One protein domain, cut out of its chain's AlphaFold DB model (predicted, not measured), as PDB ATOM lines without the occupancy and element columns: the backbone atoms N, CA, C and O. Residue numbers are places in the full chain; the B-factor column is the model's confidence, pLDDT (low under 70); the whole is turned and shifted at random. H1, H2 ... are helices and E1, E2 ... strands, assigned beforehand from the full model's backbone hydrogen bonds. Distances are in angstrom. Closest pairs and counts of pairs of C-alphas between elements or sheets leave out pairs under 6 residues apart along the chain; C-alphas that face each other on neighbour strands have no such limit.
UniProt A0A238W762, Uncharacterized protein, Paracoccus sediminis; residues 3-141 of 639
ATOM      1  N   ASP A   3     154.513 108.322  96.030       85.62
ATOM      2  CA  ASP A   3     153.366 109.096  95.561       85.62
ATOM      3  C   ASP A   3     152.077 108.406  96.017       85.62
ATOM      4  O   ASP A   3     151.897 107.200  95.814       85.62
ATOM      5  N   ALA A   4     151.197 109.151  96.686       90.31
ATOM      6  CA  ALA A   4     149.871 108.664  97.035       90.31
ATOM      7  C   ALA A   4     148.874 109.004  95.925       90.31
ATOM      8  O   ALA A   4     149.004 110.013  95.238       90.31
ATOM      9  N   THR A   5     147.850 108.171  95.774       93.06
ATOM     10  CA  THR A   5     146.783 108.350  94.787       93.06
ATOM     11  C   THR A   5     145.488 108.769  95.476       93.06
ATOM     12  O   THR A   5     145.085 108.158  96.469       93.06
ATOM     13  N   VAL A   6     144.805 109.780  94.939       93.69
ATOM     14  CA  VAL A   6     143.472 110.206  95.380       93.69
ATOM     15  C   VAL A   6     142.405 109.495  94.553       93.69
ATOM     16  O   VAL A   6     142.398 109.555  93.328       93.69
ATOM     17  N   ILE A   7     141.471 108.838  95.228       93.81
ATOM     18  CA  ILE A   7     140.346 108.122  94.635       93.81
ATOM     19  C   ILE A   7     139.076 108.949  94.799       93.81
ATOM     20  O   ILE A   7     138.653 109.236  95.926       93.81
ATOM     21  N   ALA A   8     138.421 109.262  93.682       89.06
ATOM     22  CA  ALA A   8     137.118 109.918  93.691       89.06
ATOM     23  C   ALA A   8     136.006 108.933  94.108       89.06
ATOM     24  O   ALA A   8     135.763 107.934  93.426       89.06
ATOM     25  N   MET A   9     135.309 109.221  95.216       85.81
ATOM     26  CA  MET A   9     134.224 108.379  95.759       85.81
ATOM     27  C   MET A   9     132.870 109.109  95.846       85.81
ATOM     28  O   MET A   9     131.938 108.608  96.471       85.81
ATOM     29  N   GLY A  10     132.759 110.283  95.219       81.25
ATOM     30  CA  GLY A  10     131.577 111.148  95.210       81.25
ATOM     31  C   GLY A  10     131.955 112.623  95.395       81.25
ATOM     32  O   GLY A  10     133.133 112.968  95.466       81.25
ATOM     33  N   HIS A  11     130.956 113.503  95.505       82.06
ATOM     34  CA  HIS A  11     131.174 114.951  95.679       82.06
ATOM     35  C   HIS A  11     131.690 115.350  97.075       82.06
ATOM     36  O   HIS A  11     132.200 116.449  97.261       82.06
ATOM     37  N   SER A  12     131.542 114.473  98.064       86.62
ATOM     38  CA  SER A  12     131.744 114.752  99.495       86.62
ATOM     39  C   SER A  12     132.577 113.681 100.208       86.62
ATOM     40  O   SER A  12     132.676 113.694 101.435       86.62
ATOM     41  N   LEU A  13     133.139 112.727  99.458       90.81
ATOM     42  CA  LEU A  13     133.927 111.617  99.985       90.81
ATOM     43  C   LEU A  13     135.059 111.262  99.015       90.81
ATOM     44  O   LEU A  13     134.827 111.110  97.813       90.81
ATOM     45  N   SER A  14     136.255 111.055  99.558       92.94
ATOM     46  CA  SER A  14     137.446 110.636  98.810       92.94
ATOM     47  C   SER A  14     138.242 109.603  99.603       92.94
ATOM     48  O   SER A  14     138.140 109.547 100.832       92.94
ATOM     49  N   ALA A  15     139.062 108.803  98.923       94.38
ATOM     50  CA  ALA A  15     140.100 108.007  99.577       94.38
ATOM     51  C   ALA A  15     141.485 108.441  99.115       94.38
ATOM     52  O   ALA A  15     141.661 108.802  97.960       94.38
ATOM     53  N   ILE A  16     142.474 108.345  99.993       94.62
ATOM     54  CA  ILE A  16     143.882 108.461  99.626       94.62
ATOM     55  C   ILE A  16     144.540 107.108  99.850       94.62
ATOM     56  O   ILE A  16     144.358 106.512 100.917       94.62
ATOM     57  N   VAL A  17     145.279 106.618  98.855       94.62
ATOM     58  CA  VAL A  17     145.896 105.291  98.895       94.62
ATOM     59  C   VAL A  17     147.373 105.310  98.531       94.62
ATOM     60  O   VAL A  17     147.797 106.074  97.672       94.62
ATOM     61  N   PHE A  18     148.148 104.437  99.165       93.31
ATOM     62  CA  PHE A  18     149.498 104.081  98.728       93.31
ATOM     63  C   PHE A  18     149.816 102.649  99.162       93.31
ATOM     64  O   PHE A  18     149.301 102.163 100.177       93.31
ATOM     65  N   ASP A  19     150.668 101.975  98.398       93.12
ATOM     66  CA  ASP A  19     151.040 100.582  98.635       93.12
ATOM     67  C   ASP A  19     152.408 100.504  99.328       93.12
ATOM     68  O   ASP A  19     153.304 101.312  99.072       93.12
ATOM     69  N   GLY A  20     152.570  99.546 100.242       88.75
ATOM     70  CA  GLY A  20     153.793  99.395 101.026       88.75
ATOM     71  C   GLY A  20     153.890  98.062 101.777       88.75
ATOM     72  O   GLY A  20     152.993  97.215 101.701       88.75
ATOM     73  N   PRO A  21     154.998  97.830 102.499       84.31
ATOM     74  CA  PRO A  21     155.166  96.638 103.323       84.31
ATOM     75  C   PRO A  21     154.176  96.603 104.497       84.31
ATOM     76  O   PRO A  21     153.766  97.626 105.042       84.31
ATOM     77  N   ALA A  22     153.794  95.393 104.914       77.38
ATOM     78  CA  ALA A  22     152.886  95.201 106.038       77.38
ATOM     79  C   ALA A  22     153.568  95.581 107.363       77.38
ATOM     80  O   ALA A  22     154.472  94.884 107.826       77.38
ATOM     81  N   HIS A  23     153.083  96.638 108.014       75.06
ATOM     82  CA  HIS A  23     153.510  97.023 109.358       75.06
ATOM     83  C   HIS A  23     152.351  96.842 110.350       75.06
ATOM     84  O   HIS A  23     151.524  97.747 110.496       75.06
ATOM     85  N   PRO A  24     152.276  95.698 111.061       63.50
ATOM     86  CA  PRO A  24     151.096  95.287 111.834       63.50
ATOM     87  C   PRO A  24     150.730  96.195 113.023       63.50
ATOM     88  O   PRO A  24     149.736  95.940 113.699       63.50
ATOM     89  N   ARG A  25     151.505  97.257 113.293       67.81
ATOM     90  CA  ARG A  25     151.234  98.256 114.341       67.81
ATOM     91  C   ARG A  25     151.340  99.711 113.881       67.81
ATOM     92  O   ARG A  25     151.113 100.590 114.708       67.81
ATOM     93  N   ALA A  26     151.629  99.960 112.603       74.06
ATOM     94  CA  ALA A  26     151.852 101.319 112.138       74.06
ATOM     95  C   ALA A  26     150.562 102.141 112.133       74.06
ATOM     96  O   ALA A  26     149.580 101.779 111.470       74.06
ATOM     97  N   ARG A  27     150.561 103.255 112.868       82.44
ATOM     98  CA  ARG A  27     149.455 104.216 112.874       82.44
ATOM     99  C   ARG A  27     149.599 105.153 111.684       82.44
ATOM    100  O   ARG A  27     150.578 105.887 111.591       82.44
ATOM    101  N   LEU A  28     148.599 105.131 110.805       89.19
ATOM    102  CA  LEU A  28     148.482 106.087 109.711       89.19
ATOM    103  C   LEU A  28     147.958 107.419 110.257       89.19
ATOM    104  O   LEU A  28     146.868 107.469 110.834       89.19
ATOM    105  N   ALA A  29     148.729 108.481 110.062       89.69
ATOM    106  CA  ALA A  29     148.332 109.858 110.315       89.69
ATOM    107  C   ALA A  29     148.460 110.675 109.025       89.69
ATOM    108  O   ALA A  29     149.187 110.298 108.106       89.69
ATOM    109  N   ALA A  30     147.728 111.781 108.947       92.56
ATOM    110  CA  ALA A  30     147.725 112.640 107.776       92.56
ATOM    111  C   ALA A  30     147.715 114.112 108.183       92.56
ATOM    112  O   ALA A  30     146.998 114.504 109.112       92.56
ATOM    113  N   GLN A  31     148.508 114.906 107.473       93.56
ATOM    114  CA  GLN A  31     148.517 116.361 107.556       93.56
ATOM    115  C   GLN A  31     148.079 116.950 106.216       93.56
ATOM    116  O   GLN A  31     148.517 116.467 105.179       93.56
ATOM    117  N   GLN A  32     147.239 117.977 106.259       93.19
ATOM    118  CA  GLN A  32     146.764 118.785 105.143       93.19
ATOM    119  C   GLN A  32     147.272 120.215 105.363       93.19
ATOM    120  O   GLN A  32     146.969 120.820 106.392       93.19
ATOM    121  N   ASP A  33     148.114 120.709 104.452       91.94
ATOM    122  CA  ASP A  33     148.777 122.022 104.521       91.94
ATOM    123  C   ASP A  33     149.476 122.287 105.871       91.94
ATOM    124  O   ASP A  33     149.431 123.376 106.436       91.94
ATOM    125  N   GLY A  34     150.112 121.250 106.428       89.94
ATOM    126  CA  GLY A  34     150.820 121.309 107.714       89.94
ATOM    127  C   GLY A  34     149.936 121.149 108.958       89.94
ATOM    128  O   GLY A  34     150.461 121.034 110.066       89.94
ATOM    129  N   HIS A  35     148.613 121.062 108.805       92.25
ATOM    130  CA  HIS A  35     147.668 120.843 109.903       92.25
ATOM    131  C   HIS A  35     147.122 119.408 109.912       92.25
ATOM    132  O   HIS A  35     147.043 118.781 108.862       92.25
ATOM    133  N   PRO A  36     146.721 118.834 111.063       91.69
ATOM    134  CA  PRO A  36     146.071 117.525 111.084       91.69
ATOM    135  C   PRO A  36     144.804 117.505 110.221       91.69
ATOM    136  O   PRO A  36     143.980 118.415 110.311       91.69
ATOM    137  N   VAL A  37     144.626 116.444 109.431       90.81
ATOM    138  CA  VAL A  37     143.425 116.262 108.603       90.81
ATOM    139  C   VAL A  37     142.150 116.291 109.467       90.81
ATOM    140  O   VAL A  37     142.116 115.661 110.535       90.81
ATOM    141  N   PRO A  38     141.085 116.989 109.025       84.25
ATOM    142  CA  PRO A  38     139.855 117.112 109.795       84.25
ATOM    143  C   PRO A  38     139.154 115.762 109.996       84.25
ATOM    144  O   PRO A  38     139.131 114.892 109.126       84.25
ATOM    145  N   ARG A  39     138.552 115.590 111.177       85.62
ATOM    146  CA  ARG A  39     137.705 114.432 111.498       85.62
ATOM    147  C   ARG A  39     136.282 114.644 110.953       85.62
ATOM    148  O   ARG A  39     135.832 115.787 110.930       85.62
ATOM    149  N   PRO A  40     135.534 113.574 110.617       87.38
ATOM    150  CA  PRO A  40     135.893 112.157 110.726       87.38
ATOM    151  C   PRO A  40     136.726 111.648 109.535       87.38
ATOM    152  O   PRO A  40     136.508 112.047 108.395       87.38
ATOM    153  N   PHE A  41     137.638 110.710 109.800       90.81
ATOM    154  CA  PHE A  41     138.338 109.929 108.775       90.81
ATOM    155  C   PHE A  41     138.441 108.460 109.199       90.81
ATOM    156  O   PHE A  41     138.362 108.142 110.389       90.81
ATOM    157  N   LEU A  42     138.641 107.563 108.233       91.12
ATOM    158  CA  LEU A  42     138.831 106.131 108.478       91.12
ATOM    159  C   LEU A  42     140.123 105.648 107.815       91.12
ATOM    160  O   LEU A  42     140.252 105.691 106.596       91.12
ATOM    161  N   ALA A  43     141.065 105.165 108.625       91.62
ATOM    162  CA  ALA A  43     142.327 104.598 108.162       91.62
ATOM    163  C   ALA A  43     142.271 103.063 108.137       91.62
ATOM    164  O   ALA A  43     141.832 102.439 109.107       91.62
ATOM    165  N   LEU A  44     142.732 102.449 107.047       92.19
ATOM    166  CA  LEU A  44     142.711 101.002 106.828       92.19
ATOM    167  C   LEU A  44     144.053 100.509 106.276       92.19
ATOM    168  O   LEU A  44     144.746 101.218 105.553       92.19
ATOM    169  N   GLN A  45     144.384  99.258 106.595       92.94
ATOM    170  CA  GLN A  45     145.453  98.496 105.949       92.94
ATOM    171  C   GLN A  45     144.830  97.267 105.282       92.94
ATOM    172  O   GLN A  45     144.231  96.421 105.962       92.94
ATOM    173  N   LEU A  46     144.940  97.181 103.959       93.50
ATOM    174  CA  LEU A  46     144.268  96.174 103.140       93.50
ATOM    175  C   LEU A  46     145.305  95.268 102.460       93.50
ATOM    176  O   LEU A  46     146.129  95.776 101.708       93.50
ATOM    177  N   PRO A  47     145.300  93.943 102.690       93.50
ATOM    178  CA  PRO A  47     146.296  93.054 102.090       93.50
ATOM    179  C   PRO A  47     146.191  92.971 100.559       93.50
ATOM    180  O   PRO A  47     145.092  92.797 100.016       93.50
ATOM    181  N   LEU A  48     147.338  93.030  99.881       93.75
ATOM    182  CA  LEU A  48     147.470  92.933  98.421       93.75
ATOM    183  C   LEU A  48     147.742  91.489  97.964       93.75
ATOM    184  O   LEU A  48     148.316  90.691  98.703       93.75
ATOM    185  N   ARG A  49     147.362  91.155  96.725       91.69
ATOM    186  CA  ARG A  49     147.621  89.846  96.086       91.69
ATOM    187  C   ARG A  49     149.110  89.593  95.863       91.69
ATOM    188  O   ARG A  49     149.558  88.460  95.977       91.69
ATOM    189  N   SER A  50     149.863  90.649  95.574       86.81
ATOM    190  CA  SER A  50     151.314  90.633  95.358       86.81
ATOM    191  C   SER A  50     152.138  90.473  96.642       86.81
ATOM    192  O   SER A  50     153.362  90.427  96.570       86.81
ATOM    193  N   GLY A  51     151.494  90.430  97.815       84.38
ATOM    194  CA  GLY A  51     152.150  90.648  99.105       84.38
ATOM    195  C   GLY A  51     152.242  92.140  99.458       84.38
ATOM    196  O   GLY A  51     152.164  93.004  98.585       84.38
ATOM    197  N   GLY A  52     152.355  92.445 100.756       90.88
ATOM    198  CA  GLY A  52     152.270  93.814 101.287       90.88
ATOM    199  C   GLY A  52     150.837  94.270 101.593       90.88
ATOM    200  O   GLY A  52     149.902  93.462 101.652       90.88
ATOM    201  N   VAL A  53     150.665  95.572 101.832       93.25
ATOM    202  CA  VAL A  53     149.373  96.194 102.150       93.25
ATOM    203  C   VAL A  53     149.180  97.503 101.392       93.25
ATOM    204  O   VAL A  53     150.120  98.260 101.169       93.25
ATOM    205  N   ARG A  54     147.924  97.793 101.066       93.75
ATOM    206  CA  ARG A  54     147.457  99.121 100.696       93.75
ATOM    207  C   ARG A  54     147.018  99.870 101.939       93.75
ATOM    208  O   ARG A  54     146.111  99.425 102.652       93.75
ATOM    209  N   HIS A  55     147.640 101.008 102.187       93.81
ATOM    210  CA  HIS A  55     147.185 101.959 103.186       93.81
ATOM    211  C   HIS A  55     146.091 102.821 102.563       93.81
ATOM    212  O   HIS A  55     146.284 103.364 101.482       93.81
ATOM    213  N   VAL A  56     144.939 102.921 103.225       94.00
ATOM    214  CA  VAL A  56     143.794 103.715 102.757       94.00
ATOM    215  C   VAL A  56     143.394 104.700 103.839       94.00
ATOM    216  O   VAL A  56     143.207 104.304 104.990       94.00
ATOM    217  N   LEU A  57     143.201 105.960 103.464       94.25
ATOM    218  CA  LEU A  57     142.599 106.991 104.299       94.25
ATOM    219  C   LEU A  57     141.321 107.504 103.630       94.25
ATOM    220  O   LEU A  57     141.387 108.178 102.610       94.25
ATOM    221  N   LEU A  58     140.161 107.185 104.200       93.81
ATOM    222  CA  LEU A  58     138.858 107.691 103.760       93.81
ATOM    223  C   LEU A  58     138.549 109.022 104.448       93.81
ATOM    224  O   LEU A  58     138.607 109.099 105.678       93.81
ATOM    225  N   LEU A  59     138.177 110.029 103.661       92.12
ATOM    226  CA  LEU A  59     137.961 111.413 104.086       92.12
ATOM    227  C   LEU A  59     136.573 111.901 103.683       92.12
ATOM    228  O   LEU A  59     136.158 111.702 102.544       92.12
ATOM    229  N   GLY A  60     135.894 112.613 104.587       89.56
ATOM    230  CA  GLY A  60     134.620 113.299 104.328       89.56
ATOM    231  C   GLY A  60     134.783 114.603 103.540       89.56
ATOM    232  O   GLY A  60     134.184 115.613 103.899       89.56
ATOM    233  N   GLN A  61     135.653 114.600 102.530       90.44
ATOM    234  CA  GLN A  61     135.954 115.726 101.649       90.44
ATOM    235  C   GLN A  61     135.878 115.257 100.193       90.44
ATOM    236  O   GLN A  61     136.225 114.114  99.883       90.44
ATOM    237  N   GLY A  62     135.420 116.134  99.300       89.06
ATOM    238  CA  GLY A  62     135.408 115.875  97.860       89.06
ATOM    239  C   GLY A  62     136.815 115.867  97.261       89.06
ATOM    240  O   GLY A  62     137.741 116.449  97.827       89.06
ATOM    241  N   VAL A  63     136.961 115.214  96.105       90.38
ATOM    242  CA  VAL A  63     138.264 115.012  95.447       90.38
ATOM    243  C   VAL A  63     138.964 116.336  95.139       90.38
ATOM    244  O   VAL A  63     140.159 116.460  95.390       90.38
ATOM    245  N   ASP A  64     138.210 117.353  94.720       90.56
ATOM    246  CA  ASP A  64     138.743 118.678  94.391       90.56
ATOM    247  C   ASP A  64     139.360 119.368  95.616       90.56
ATOM    248  O   ASP A  64     140.402 120.009  95.518       90.56
ATOM    249  N   THR A  65     138.757 119.197  96.798       90.06
ATOM    250  CA  THR A  65     139.286 119.746  98.057       90.06
ATOM    251  C   THR A  65     140.580 119.056  98.472       90.06
ATOM    252  O   THR A  65     141.480 119.704  98.991       90.06
ATOM    253  N   VAL A  66     140.674 117.744  98.248       90.38
ATOM    254  CA  VAL A  66     141.862 116.951  98.588       90.38
ATOM    255  C   VAL A  66     143.018 117.277  97.641       90.38
ATOM    256  O   VAL A  66     144.147 117.419  98.098       90.38
ATOM    257  N   LEU A  67     142.741 117.427  96.342       90.69
ATOM    258  CA  LEU A  67     143.748 117.737  95.321       90.69
ATOM    259  C   LEU A  67     144.260 119.182  95.383       90.69
ATOM    260  O   LEU A  67     145.366 119.443  94.925       90.69
ATOM    261  N   ALA A  68     143.489 120.112  95.952       90.44
ATOM    262  CA  ALA A  68     143.901 121.507  96.116       90.44
ATOM    263  C   ALA A  68     144.892 121.737  97.275       90.44
ATOM    264  O   ALA A  68     145.402 122.846  97.423       90.44
ATOM    265  N   CYS A  69     145.148 120.722  98.104       89.94
ATOM    266  CA  CYS A  69     145.963 120.833  99.310       89.94
ATOM    267  C   CYS A  69     147.199 119.938  99.237       89.94
ATOM    268  O   CYS A  69     147.168 118.845  98.665       89.94
ATOM    269  N   ARG A  70     148.277 120.346  99.911       92.25
ATOM    270  CA  ARG A  70     149.437 119.479 100.119       92.25
ATOM    271  C   ARG A  70     149.144 118.507 101.255       92.25
ATOM    272  O   ARG A  70     148.892 118.925 102.388       92.25
ATOM    273  N   ILE A  71     149.211 117.207 100.981       93.69
ATOM    274  CA  ILE A  71     148.924 116.161 101.970       93.69
ATOM    275  C   ILE A  71     150.168 115.325 102.236       93.69
ATOM    276  O   ILE A  71     150.801 114.816 101.318       93.69
ATOM    277  N   VAL A  72     150.490 115.138 103.514       94.00
ATOM    278  CA  VAL A  72     151.576 114.260 103.964       94.00
ATOM    279  C   VAL A  72     150.986 113.138 104.807       94.00
ATOM    280  O   VAL A  72     150.394 113.380 105.861       94.00
ATOM    281  N   LEU A  73     151.158 111.901 104.346       93.12
ATOM    282  CA  LEU A  73     150.775 110.683 105.051       93.12
ATOM    283  C   LEU A  73     151.984 110.141 105.804       93.12
ATOM    284  O   LEU A  73     153.027 109.865 105.207       93.12
ATOM    285  N   SER A  74     151.839 109.948 107.110       91.56
ATOM    286  CA  SER A  74     152.886 109.400 107.964       91.56
ATOM    287  C   SER A  74     152.493 108.061 108.578       91.56
ATOM    288  O   SER A  74     151.341 107.835 108.953       91.56
ATOM    289  N   LEU A  75     153.474 107.167 108.677       90.56
ATOM    290  CA  LEU A  75     153.382 105.900 109.396       90.56
ATOM    291  C   LEU A  75     154.266 106.011 110.638       90.56
ATOM    292  O   LEU A  75     155.465 106.245 110.519       90.56
ATOM    293  N   ASP A  76     153.660 105.912 111.822       86.25
ATOM    294  CA  ASP A  76     154.351 106.071 113.116       86.25
ATOM    295  C   ASP A  76     155.183 107.368 113.221       86.25
ATOM    296  O   ASP A  76     156.236 107.414 113.851       86.25
ATOM    297  N   GLY A  77     154.694 108.445 112.597       83.44
ATOM    298  CA  GLY A  77     155.326 109.768 112.611       83.44
ATOM    299  C   GLY A  77     156.362 110.010 111.508       83.44
ATOM    300  O   GLY A  77     156.733 111.162 111.294       83.44
ATOM    301  N   ALA A  78     156.780 108.986 110.757       88.19
ATOM    302  CA  ALA A  78     157.667 109.149 109.604       88.19
ATOM    303  C   ALA A  78     156.862 109.374 108.307       88.19
ATOM    304  O   ALA A  78     155.900 108.639 108.069       88.19
ATOM    305  N   PRO A  79     157.223 110.351 107.449       90.19
ATOM    306  CA  PRO A  79     156.524 110.596 106.187       90.19
ATOM    307  C   PRO A  79     156.703 109.410 105.231       90.19
ATOM    308  O   PRO A  79     157.815 109.086 104.809       90.19
ATOM    309  N   ALA A  80     155.593 108.760 104.893       89.94
ATOM    310  CA  ALA A  80     155.553 107.568 104.055       89.94
ATOM    311  C   ALA A  80     155.168 107.916 102.614       89.94
ATOM    312  O   ALA A  80     155.884 107.540 101.686       89.94
ATOM    313  N   ALA A  81     154.099 108.698 102.440       91.94
ATOM    314  CA  ALA A  81     153.583 109.094 101.137       91.94
ATOM    315  C   ALA A  81     153.014 110.520 101.155       91.94
ATOM    316  O   ALA A  81     152.794 111.080 102.231       91.94
ATOM    317  N   GLY A  82     152.767 111.113  99.990       90.94
ATOM    318  CA  GLY A  82     152.182 112.452  99.919       90.94
ATOM    319  C   GLY A  82     151.444 112.753  98.623       90.94
ATOM    320  O   GLY A  82     151.462 111.949  97.694       90.94
ATOM    321  N   ILE A  83     150.782 113.905  98.614       90.31
ATOM    322  CA  ILE A  83     150.134 114.551  97.468       90.31
ATOM    323  C   ILE A  83     150.589 116.004  97.478       90.31
ATOM    324  O   ILE A  83     150.578 116.640  98.538       90.31
ATOM    325  N   ASP A  84     150.972 116.520  96.319       86.62
ATOM    326  CA  ASP A  84     151.337 117.920  96.146       86.62
ATOM    327  C   ASP A  84     150.537 118.517  94.975       86.62
ATOM    328  O   ASP A  84     150.545 117.926  93.890       86.62
ATOM    329  N   PRO A  85     149.825 119.645  95.169       85.62
ATOM    330  CA  PRO A  85     149.074 120.295  94.095       85.62
ATOM    331  C   PRO A  85     149.974 120.794  92.955       85.62
ATOM    332  O   PRO A  85     149.493 120.943  91.832       85.62
ATOM    333  N   ASP A  86     151.270 121.003  93.211       86.00
ATOM    334  CA  ASP A  86     152.232 121.484  92.212       86.00
ATOM    335  C   ASP A  86     152.792 120.354  91.318       86.00
ATOM    336  O   ASP A  86     153.636 120.591  90.447       86.00
ATOM    337  N   TRP A  87     152.357 119.102  91.509       84.38
ATOM    338  CA  TRP A  87     152.773 117.988  90.656       84.38
ATOM    339  C   TRP A  87     152.210 118.102  89.231       84.38
ATOM    340  O   TRP A  87     151.024 118.321  89.012       84.38
ATOM    341  N   LEU A  88     153.075 117.870  88.232       77.81
ATOM    342  CA  LEU A  88     152.732 117.937  86.801       77.81
ATOM    343  C   LEU A  88     151.639 116.941  86.377       77.81
ATOM    344  O   LEU A  88     150.963 117.159  85.373       77.81
ATOM    345  N   GLN A  89     151.488 115.834  87.106       78.69
ATOM    346  CA  GLN A  89     150.433 114.850  86.889       78.69
ATOM    347  C   GLN A  89     149.511 114.830  88.100       78.69
ATOM    348  O   GLN A  89     149.971 114.648  89.225       78.69
ATOM    349  N   SER A  90     148.207 114.980  87.855       77.44
ATOM    350  CA  SER A  90     147.207 114.843  88.911       77.44
ATOM    351  C   SER A  90     147.273 113.421  89.480       77.44
ATOM    352  O   SER A  90     147.092 112.467  88.717       77.44
ATOM    353  N   PRO A  91     147.484 113.240  90.796       84.38
ATOM    354  CA  PRO A  91     147.552 111.924  91.427       84.38
ATOM    355  C   PRO A  91     146.165 111.270  91.576       84.38
ATOM    356  O   PRO A  91     145.931 110.495  92.500       84.38
ATOM    357  N   GLN A  92     145.210 111.596  90.706       90.62
ATOM    358  CA  GLN A  92     143.831 111.133  90.777       90.62
ATOM    359  C   GLN A  92     143.630 109.822  90.008       90.62
ATOM    360  O   GLN A  92     144.064 109.680  88.866       90.62
ATOM    361  N   ALA A  93     142.882 108.893  90.602       89.75
ATOM    362  CA  ALA A  93     142.382 107.699  89.932       89.75
ATOM    363  C   ALA A  93     140.889 107.466  90.222       89.75
ATOM    364  O   ALA A  93     140.267 108.121  91.067       89.75
ATOM    365  N   ASP A  94     140.299 106.530  89.483       89.25
ATOM    366  CA  ASP A  94     138.903 106.139  89.643       89.25
ATOM    367  C   ASP A  94     138.691 105.168  90.819       89.25
ATOM    368  O   ASP A  94     139.624 104.655  91.441       89.25
ATOM    369  N   LEU A  95     137.424 104.885  91.129       89.56
ATOM    370  CA  LEU A  95     137.056 103.970  92.209       89.56
ATOM    371  C   LEU A  95     137.587 102.539  91.997       89.56
ATOM    372  O   LEU A  95     137.817 101.827  92.976       89.56
ATOM    373  N   ALA A  96     137.804 102.108  90.750       89.19
ATOM    374  CA  ALA A  96     138.322 100.775  90.460       89.19
ATOM    375  C   ALA A  96     139.757 100.615  90.979       89.19
ATOM    376  O   ALA A  96     140.085  99.570  91.561       89.19
ATOM    377  N   ALA A  97     140.571 101.673  90.891       90.94
ATOM    378  CA  ALA A  97     141.930 101.680  91.420       90.94
ATOM    379  C   ALA A  97     141.995 101.362  92.923       90.94
ATOM    380  O   ALA A  97     142.932 100.682  93.336       90.94
ATOM    381  N   LEU A  98     140.983 101.722  93.728       91.12
ATOM    382  CA  LEU A  98     140.921 101.391  95.164       91.12
ATOM    383  C   LEU A  98     140.944  99.878  95.428       91.12
ATOM    384  O   LEU A  98     141.568  99.428  96.391       91.12
ATOM    385  N   THR A  99     140.292  99.098  94.564       91.44
ATOM    386  CA  THR A  99     140.161  97.633  94.700       91.44
ATOM    387  C   THR A  99     141.175  96.839  93.882       91.44
ATOM    388  O   THR A  99     141.347  95.633  94.106       91.44
ATOM    389  N   ALA A 100     141.867  97.504  92.954       90.19
ATOM    390  CA  ALA A 100     142.904  96.903  92.132       90.19
ATOM    391  C   ALA A 100     143.990  96.256  93.008       90.19
ATOM    392  O   ALA A 100     144.433  96.836  93.993       90.19
ATOM    393  N   GLN A 101     144.411  95.040  92.655       90.88
ATOM    394  CA  GLN A 101     145.413  94.245  93.384       90.88
ATOM    395  C   GLN A 101     145.067  93.854  94.833       90.88
ATOM    396  O   GLN A 101     145.838  93.111  95.442       90.88
ATOM    397  N   LEU A 102     143.918  94.247  95.396       93.06
ATOM    398  CA  LEU A 102     143.507  93.760  96.717       93.06
ATOM    399  C   LEU A 102     143.257  92.243  96.692       93.06
ATOM    400  O   LEU A 102     142.627  91.704  95.773       93.06
ATOM    401  N   SER A 103     143.734  91.555  97.732       92.12
ATOM    402  CA  SER A 103     143.348  90.167  98.028       92.12
ATOM    403  C   SER A 103     141.863  90.083  98.395       92.12
ATOM    404  O   SER A 103     141.255  91.094  98.754       92.12
ATOM    405  N   ASP A 104     141.276  88.886  98.381       87.50
ATOM    406  CA  ASP A 104     139.868  88.702  98.769       87.50
ATOM    407  C   ASP A 104     139.625  89.129 100.226       87.50
ATOM    408  O   ASP A 104     138.627  89.779 100.534       87.50
ATOM    409  N   VAL A 105     140.606  88.887 101.105       87.75
ATOM    410  CA  VAL A 105     140.615  89.385 102.489       87.75
ATOM    411  C   VAL A 105     140.657  90.916 102.532       87.75
ATOM    412  O   VAL A 105     139.966  91.534 103.339       87.75
ATOM    413  N   GLY A 106     141.451  91.552 101.665       89.88
ATOM    414  CA  GLY A 106     141.512  93.011 101.546       89.88
ATOM    415  C   GLY A 106     140.200  93.624 101.060       89.88
ATOM    416  O   GLY A 106     139.755  94.625 101.623       89.88
ATOM    417  N   ARG A 107     139.549  92.994 100.078       89.56
ATOM    418  CA  ARG A 107     138.238  93.414  99.557       89.56
ATOM    419  C   ARG A 107     137.143  93.297 100.620       89.56
ATOM    420  O   ARG A 107     136.425  94.272 100.841       89.56
ATOM    421  N   ASP A 108     137.063  92.165 101.330       86.00
ATOM    422  CA  ASP A 108     136.100  91.986 102.432       86.00
ATOM    423  C   ASP A 108     136.352  93.004 103.549       86.00
ATOM    424  O   ASP A 108     135.423  93.667 104.010       86.00
ATOM    425  N   ARG A 109     137.620  93.202 103.938       88.75
ATOM    426  CA  ARG A 109     137.988  94.152 104.995       88.75
ATOM    427  C   ARG A 109     137.613  95.591 104.639       88.75
ATOM    428  O   ARG A 109     137.118  96.298 105.517       88.75
ATOM    429  N   LEU A 110     137.819  96.014 103.391       90.75
ATOM    430  CA  LEU A 110     137.423  97.342 102.909       90.75
ATOM    431  C   LEU A 110     135.908  97.533 103.003       90.75
ATOM    432  O   LEU A 110     135.443  98.442 103.693       90.75
ATOM    433  N   LEU A 111     135.141  96.650 102.355       88.62
ATOM    434  CA  LEU A 111     133.681  96.744 102.327       88.62
ATOM    435  C   LEU A 111     133.091  96.671 103.742       88.62
ATOM    436  O   LEU A 111     132.236  97.483 104.101       88.62
ATOM    437  N   ARG A 112     133.591  95.763 104.586       86.94
ATOM    438  CA  ARG A 112     133.159  95.625 105.983       86.94
ATOM    439  C   ARG A 112     133.458  96.877 106.796       86.94
ATOM    440  O   ARG A 112     132.597  97.315 107.559       86.94
ATOM    441  N   ALA A 113     134.643  97.464 106.651       88.75
ATOM    442  CA  ALA A 113     134.996  98.691 107.357       88.75
ATOM    443  C   ALA A 113     134.111  99.872 106.934       88.75
ATOM    444  O   ALA A 113     133.669 100.625 107.799       88.75
ATOM    445  N   MET A 114     133.787  99.996 105.643       88.00
ATOM    446  CA  MET A 114     132.868 101.025 105.141       88.00
ATOM    447  C   MET A 114     131.436 100.816 105.655       88.00
ATOM    448  O   MET A 114     130.823 101.759 106.154       88.00
ATOM    449  N   LEU A 115     130.931  99.578 105.618       84.19
ATOM    450  CA  LEU A 115     129.583  99.223 106.082       84.19
ATOM    451  C   LEU A 115     129.409  99.349 107.602       84.19
ATOM    452  O   LEU A 115     128.304  99.588 108.079       84.19
ATOM    453  N   THR A 116     130.474  99.169 108.383       81.69
ATOM    454  CA  THR A 116     130.391  99.186 109.852       81.69
ATOM    455  C   THR A 116     130.881 100.506 110.436       81.69
ATOM    456  O   THR A 116     130.082 101.320 110.906       81.69
ATOM    457  N   THR A 117     132.193 100.721 110.419       84.62
ATOM    458  CA  THR A 117     132.845 101.897 110.997       84.62
ATOM    459  C   THR A 117     132.553 103.146 110.169       84.62
ATOM    460  O   THR A 117     132.170 104.162 110.737       84.62
ATOM    461  N   GLY A 118     132.640 103.064 108.837       85.81
ATOM    462  CA  GLY A 118     132.344 104.179 107.933       85.81
ATOM    463  C   GLY A 118     130.917 104.703 108.104       85.81
ATOM    464  O   GLY A 118     130.732 105.889 108.363       85.81
ATOM    465  N   ALA A 119     129.925 103.810 108.078       81.06
ATOM    466  CA  ALA A 119     128.516 104.155 108.286       81.06
ATOM    467  C   ALA A 119     128.231 104.828 109.644       81.06
ATOM    468  O   ALA A 119     127.238 105.536 109.772       81.06
ATOM    469  N   SER A 120     129.082 104.591 110.650       82.12
ATOM    470  CA  SER A 120     128.949 105.187 111.986       82.12
ATOM    471  C   SER A 120     129.716 106.509 112.124       82.12
ATOM    472  O   SER A 120     129.356 107.333 112.959       82.12
ATOM    473  N   LEU A 121     130.787 106.700 111.346       85.62
ATOM    474  CA  LEU A 121     131.653 107.879 111.407       85.62
ATOM    475  C   LEU A 121     131.155 109.027 110.526       85.62
ATOM    476  O   LEU A 121     131.231 110.180 110.941       85.62
ATOM    477  N   PHE A 122     130.686 108.730 109.313       85.94
ATOM    478  CA  PHE A 122     130.300 109.745 108.335       85.94
ATOM    479  C   PHE A 122     128.802 110.061 108.415       85.94
ATOM    480  O   PHE A 122     127.963 109.161 108.412       85.94
ATOM    481  N   THR A 123     128.466 111.352 108.446       80.06
ATOM    482  CA  THR A 123     127.091 111.876 108.496       80.06
ATOM    483  C   THR A 123     126.837 112.853 107.341       80.06
ATOM    484  O   THR A 123     127.764 113.257 106.633       80.06
ATOM    485  N   GLY A 124     125.572 113.222 107.111       80.19
ATOM    486  CA  GLY A 124     125.196 114.229 106.111       80.19
ATOM    487  C   GLY A 124     125.653 113.878 104.689       80.19
ATOM    488  O   GLY A 124     125.526 112.736 104.250       80.19
ATOM    489  N   GLY A 125     126.208 114.857 103.966       73.88
ATOM    490  CA  GLY A 125     126.634 114.684 102.572       73.88
ATOM    491  C   GLY A 125     127.690 113.592 102.366       73.88
ATOM    492  O   GLY A 125     127.639 112.885 101.362       73.88
ATOM    493  N   ALA A 126     128.618 113.394 103.309       79.38
ATOM    494  CA  ALA A 126     129.630 112.334 103.224       79.38
ATOM    495  C   ALA A 126     129.020 110.928 103.381       79.38
ATOM    496  O   ALA A 126     129.517 109.966 102.798       79.38
ATOM    497  N   GLN A 127     127.909 110.804 104.119       82.25
ATOM    498  CA  GLN A 127     127.176 109.542 104.256       82.25
ATOM    499  C   GLN A 127     126.514 109.124 102.934       82.25
ATOM    500  O   GLN A 127     126.523 107.940 102.599       82.25
ATOM    501  N   ALA A 128     125.997 110.090 102.169       81.25
ATOM    502  CA  ALA A 128     125.426 109.837 100.847       81.25
ATOM    503  C   ALA A 128     126.487 109.374  99.837       81.25
ATOM    504  O   ALA A 128     126.291 108.363  99.159       81.25
ATOM    505  N   GLY A 129     127.648 110.040  99.812       84.12
ATOM    506  CA  GLY A 129     128.794 109.595  99.008       84.12
ATOM    507  C   GLY A 129     129.274 108.193  99.404       84.12
ATOM    508  O   GLY A 129     129.540 107.353  98.547       84.12
ATOM    509  N   LEU A 130     129.294 107.886 100.706       87.69
ATOM    510  CA  LEU A 130     129.659 106.559 101.206       87.69
ATOM    511  C   LEU A 130     128.683 105.470 100.739       87.69
ATOM    512  O   LEU A 130     129.125 104.401 100.320       87.69
ATOM    513  N   ALA A 131     127.376 105.731 100.789       85.12
ATOM    514  CA  ALA A 131     126.348 104.805 100.319       85.12
ATOM    515  C   ALA A 131     126.514 104.462  98.829       85.12
ATOM    516  O   ALA A 131     126.458 103.290  98.447       85.12
ATOM    517  N   GLU A 132     126.765 105.473  97.997       85.50
ATOM    518  CA  GLU A 132     126.991 105.296  96.564       85.50
ATOM    519  C   GLU A 132     128.282 104.517  96.277       85.50
ATOM    520  O   GLU A 132     128.274 103.558  95.498       85.50
ATOM    521  N   ALA A 133     129.377 104.875  96.951       88.31
ATOM    522  CA  ALA A 133     130.655 104.193  96.797       88.31
ATOM    523  C   ALA A 133     130.571 102.714  97.201       88.31
ATOM    524  O   ALA A 133     131.109 101.858  96.503       88.31
ATOM    525  N   ILE A 134     129.853 102.392  98.281       88.25
ATOM    526  CA  ILE A 134     129.627 101.010  98.725       88.25
ATOM    527  C   ILE A 134     128.905 100.188  97.648       88.25
ATOM    528  O   ILE A 134     129.289  99.044  97.408       88.25
ATOM    529  N   LEU A 135     127.878 100.745  96.996       85.12
ATOM    530  CA  LEU A 135     127.148 100.042  95.934       85.12
ATOM    531  C   LEU A 135     128.058  99.729  94.744       85.12
ATOM    532  O   LEU A 135     128.116  98.579  94.314       85.12
ATOM    533  N   ARG A 136     128.817 100.726  94.274       87.06
ATOM    534  CA  ARG A 136     129.760 100.556  93.158       87.06
ATOM    535  C   ARG A 136     130.894  99.585  93.506       87.06
ATOM    536  O   ARG A 136     131.276  98.768  92.677       87.06
ATOM    537  N   LEU A 137     131.410  99.629  94.736       88.44
ATOM    538  CA  LEU A 137     132.432  98.689  95.208       88.44
ATOM    539  C   LEU A 137     131.892  97.264  95.351       88.44
ATOM    540  O   LEU A 137     132.626  96.316  95.094       88.44
ATOM    541  N   ALA A 138     130.631  97.093  95.753       86.06
ATOM    542  CA  ALA A 138     130.006  95.775  95.795       86.06
ATOM    543  C   ALA A 138     129.893  95.162  94.389       86.06
ATOM    544  O   ALA A 138     130.106  93.959  94.248       86.06
ATOM    545  N   ASP A 139     129.616  95.982  93.369       86.62
ATOM    546  CA  ASP A 139     129.630  95.552  91.967       86.62
ATOM    547  C   ASP A 139     131.056  95.201  91.500       86.62
ATOM    548  O   ASP A 139     131.267  94.125  90.958       86.62
ATOM    549  N   LEU A 140     132.058  96.047  91.784       86.75
ATOM    550  CA  LEU A 140     133.468  95.796  91.424       86.75
ATOM    551  C   LEU A 140     134.085  94.570  92.120       86.75
ATOM    552  O   LEU A 140     135.033  93.972  91.612       86.75
ATOM    553  N   CYS A 141     133.585  94.218  93.304       84.00
ATOM    554  CA  CYS A 141     134.024  93.053  94.070       84.00
ATOM    555  C   CYS A 141     133.218  91.780  93.751       84.00
ATOM    556  O   CYS A 141     133.398  90.790  94.461       84.00
TER     557      CYS A 141
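What this domain is: This is residues 3 to 141 of the 639 residues of an uncharacterized protein of Paracoccus sediminis (UniProt A0A238W762). A twisted sheet of four strands, E1 E2 E5 E4, makes the middle slab, with the helical hairpin of H3 and H4 and the short H2 over one face, and a smaller sheet, E3 E6 E7, crossed over the other as a sandwich. H3 packs along edge strand E4, while the short H1 is on the face opposite H2 and H3. The printed part has 139 residues, in the order E1 E2 E3 E4 E5 H1 E6 E7 H2 H3 H4; both sheets are antiparallel and the class is mixed. It is compact, with a radius of gyration of the C-alphas of 13.8 A, and rounded, spanning 35 by 34 by 27 A.

How they stand to each other: E1, residues 5 to 8, forms a hairpin with E2, residues 14 to 20; N 7 and O 15 are 2.7 A apart. E2 also neighbours E5, residues 53 to 59, with N 16 and O 57 at 2.8 A. E5 forms a hairpin with E4, residues 41 to 47, with N 44 and O 56 at 2.8 A. E3, residues 28 to 32, neighbours E6, residues 71 to 75, with N 29 and O 74 at 2.9 A. E6 forms a hairpin with E7, residues 78 to 83, with N 73 and O 81 at 2.8 A. The two sheets make a sandwich, two sheets face to face, their strands at 49 degrees. H1, residues 63 to 67, is on the first sheet, only just over E1 with 3 of its C-alphas, at a height of 8.1 A. H2, residues 95 to 99, is on the opposite face, the same face as H3, residues 104 to 121. H3 runs along E4, at 11 degrees on the local plane; the closest C-alphas, of Leu 46 and Gly 106, are 4.5 A apart. With residues 111 to 119, H3 touches H4, residues 124 to 140, opposite ways at a shallow tilt of 17 degrees; C-alphas 119 and 127 are closest, 6.9 A. In H1 and H4 every O i to N i+4 pair is within hydrogen-bond range, in H3 13 of 14, and in H2 0 of 1, with 2 of 2 O i to N i+3 pairs.

Where its parts are: E1 begins at C-alpha 5 (146.783, 108.350, 94.787). E2 is 20.0 A long, E4 19.8 A and E5 19.1 A. H3 is 24.4 A and H4 25.0 A, ending at C-alpha 140 (133.468, 95.796, 91.424).

The domain as a whole: The farthest C-alphas, of Leu 88 and Thr 116, are 37.2 A apart. The printed part has no cut. The link E7 to H2, 11 residues, is long. Residues 24 to 25 are under pLDDT 70.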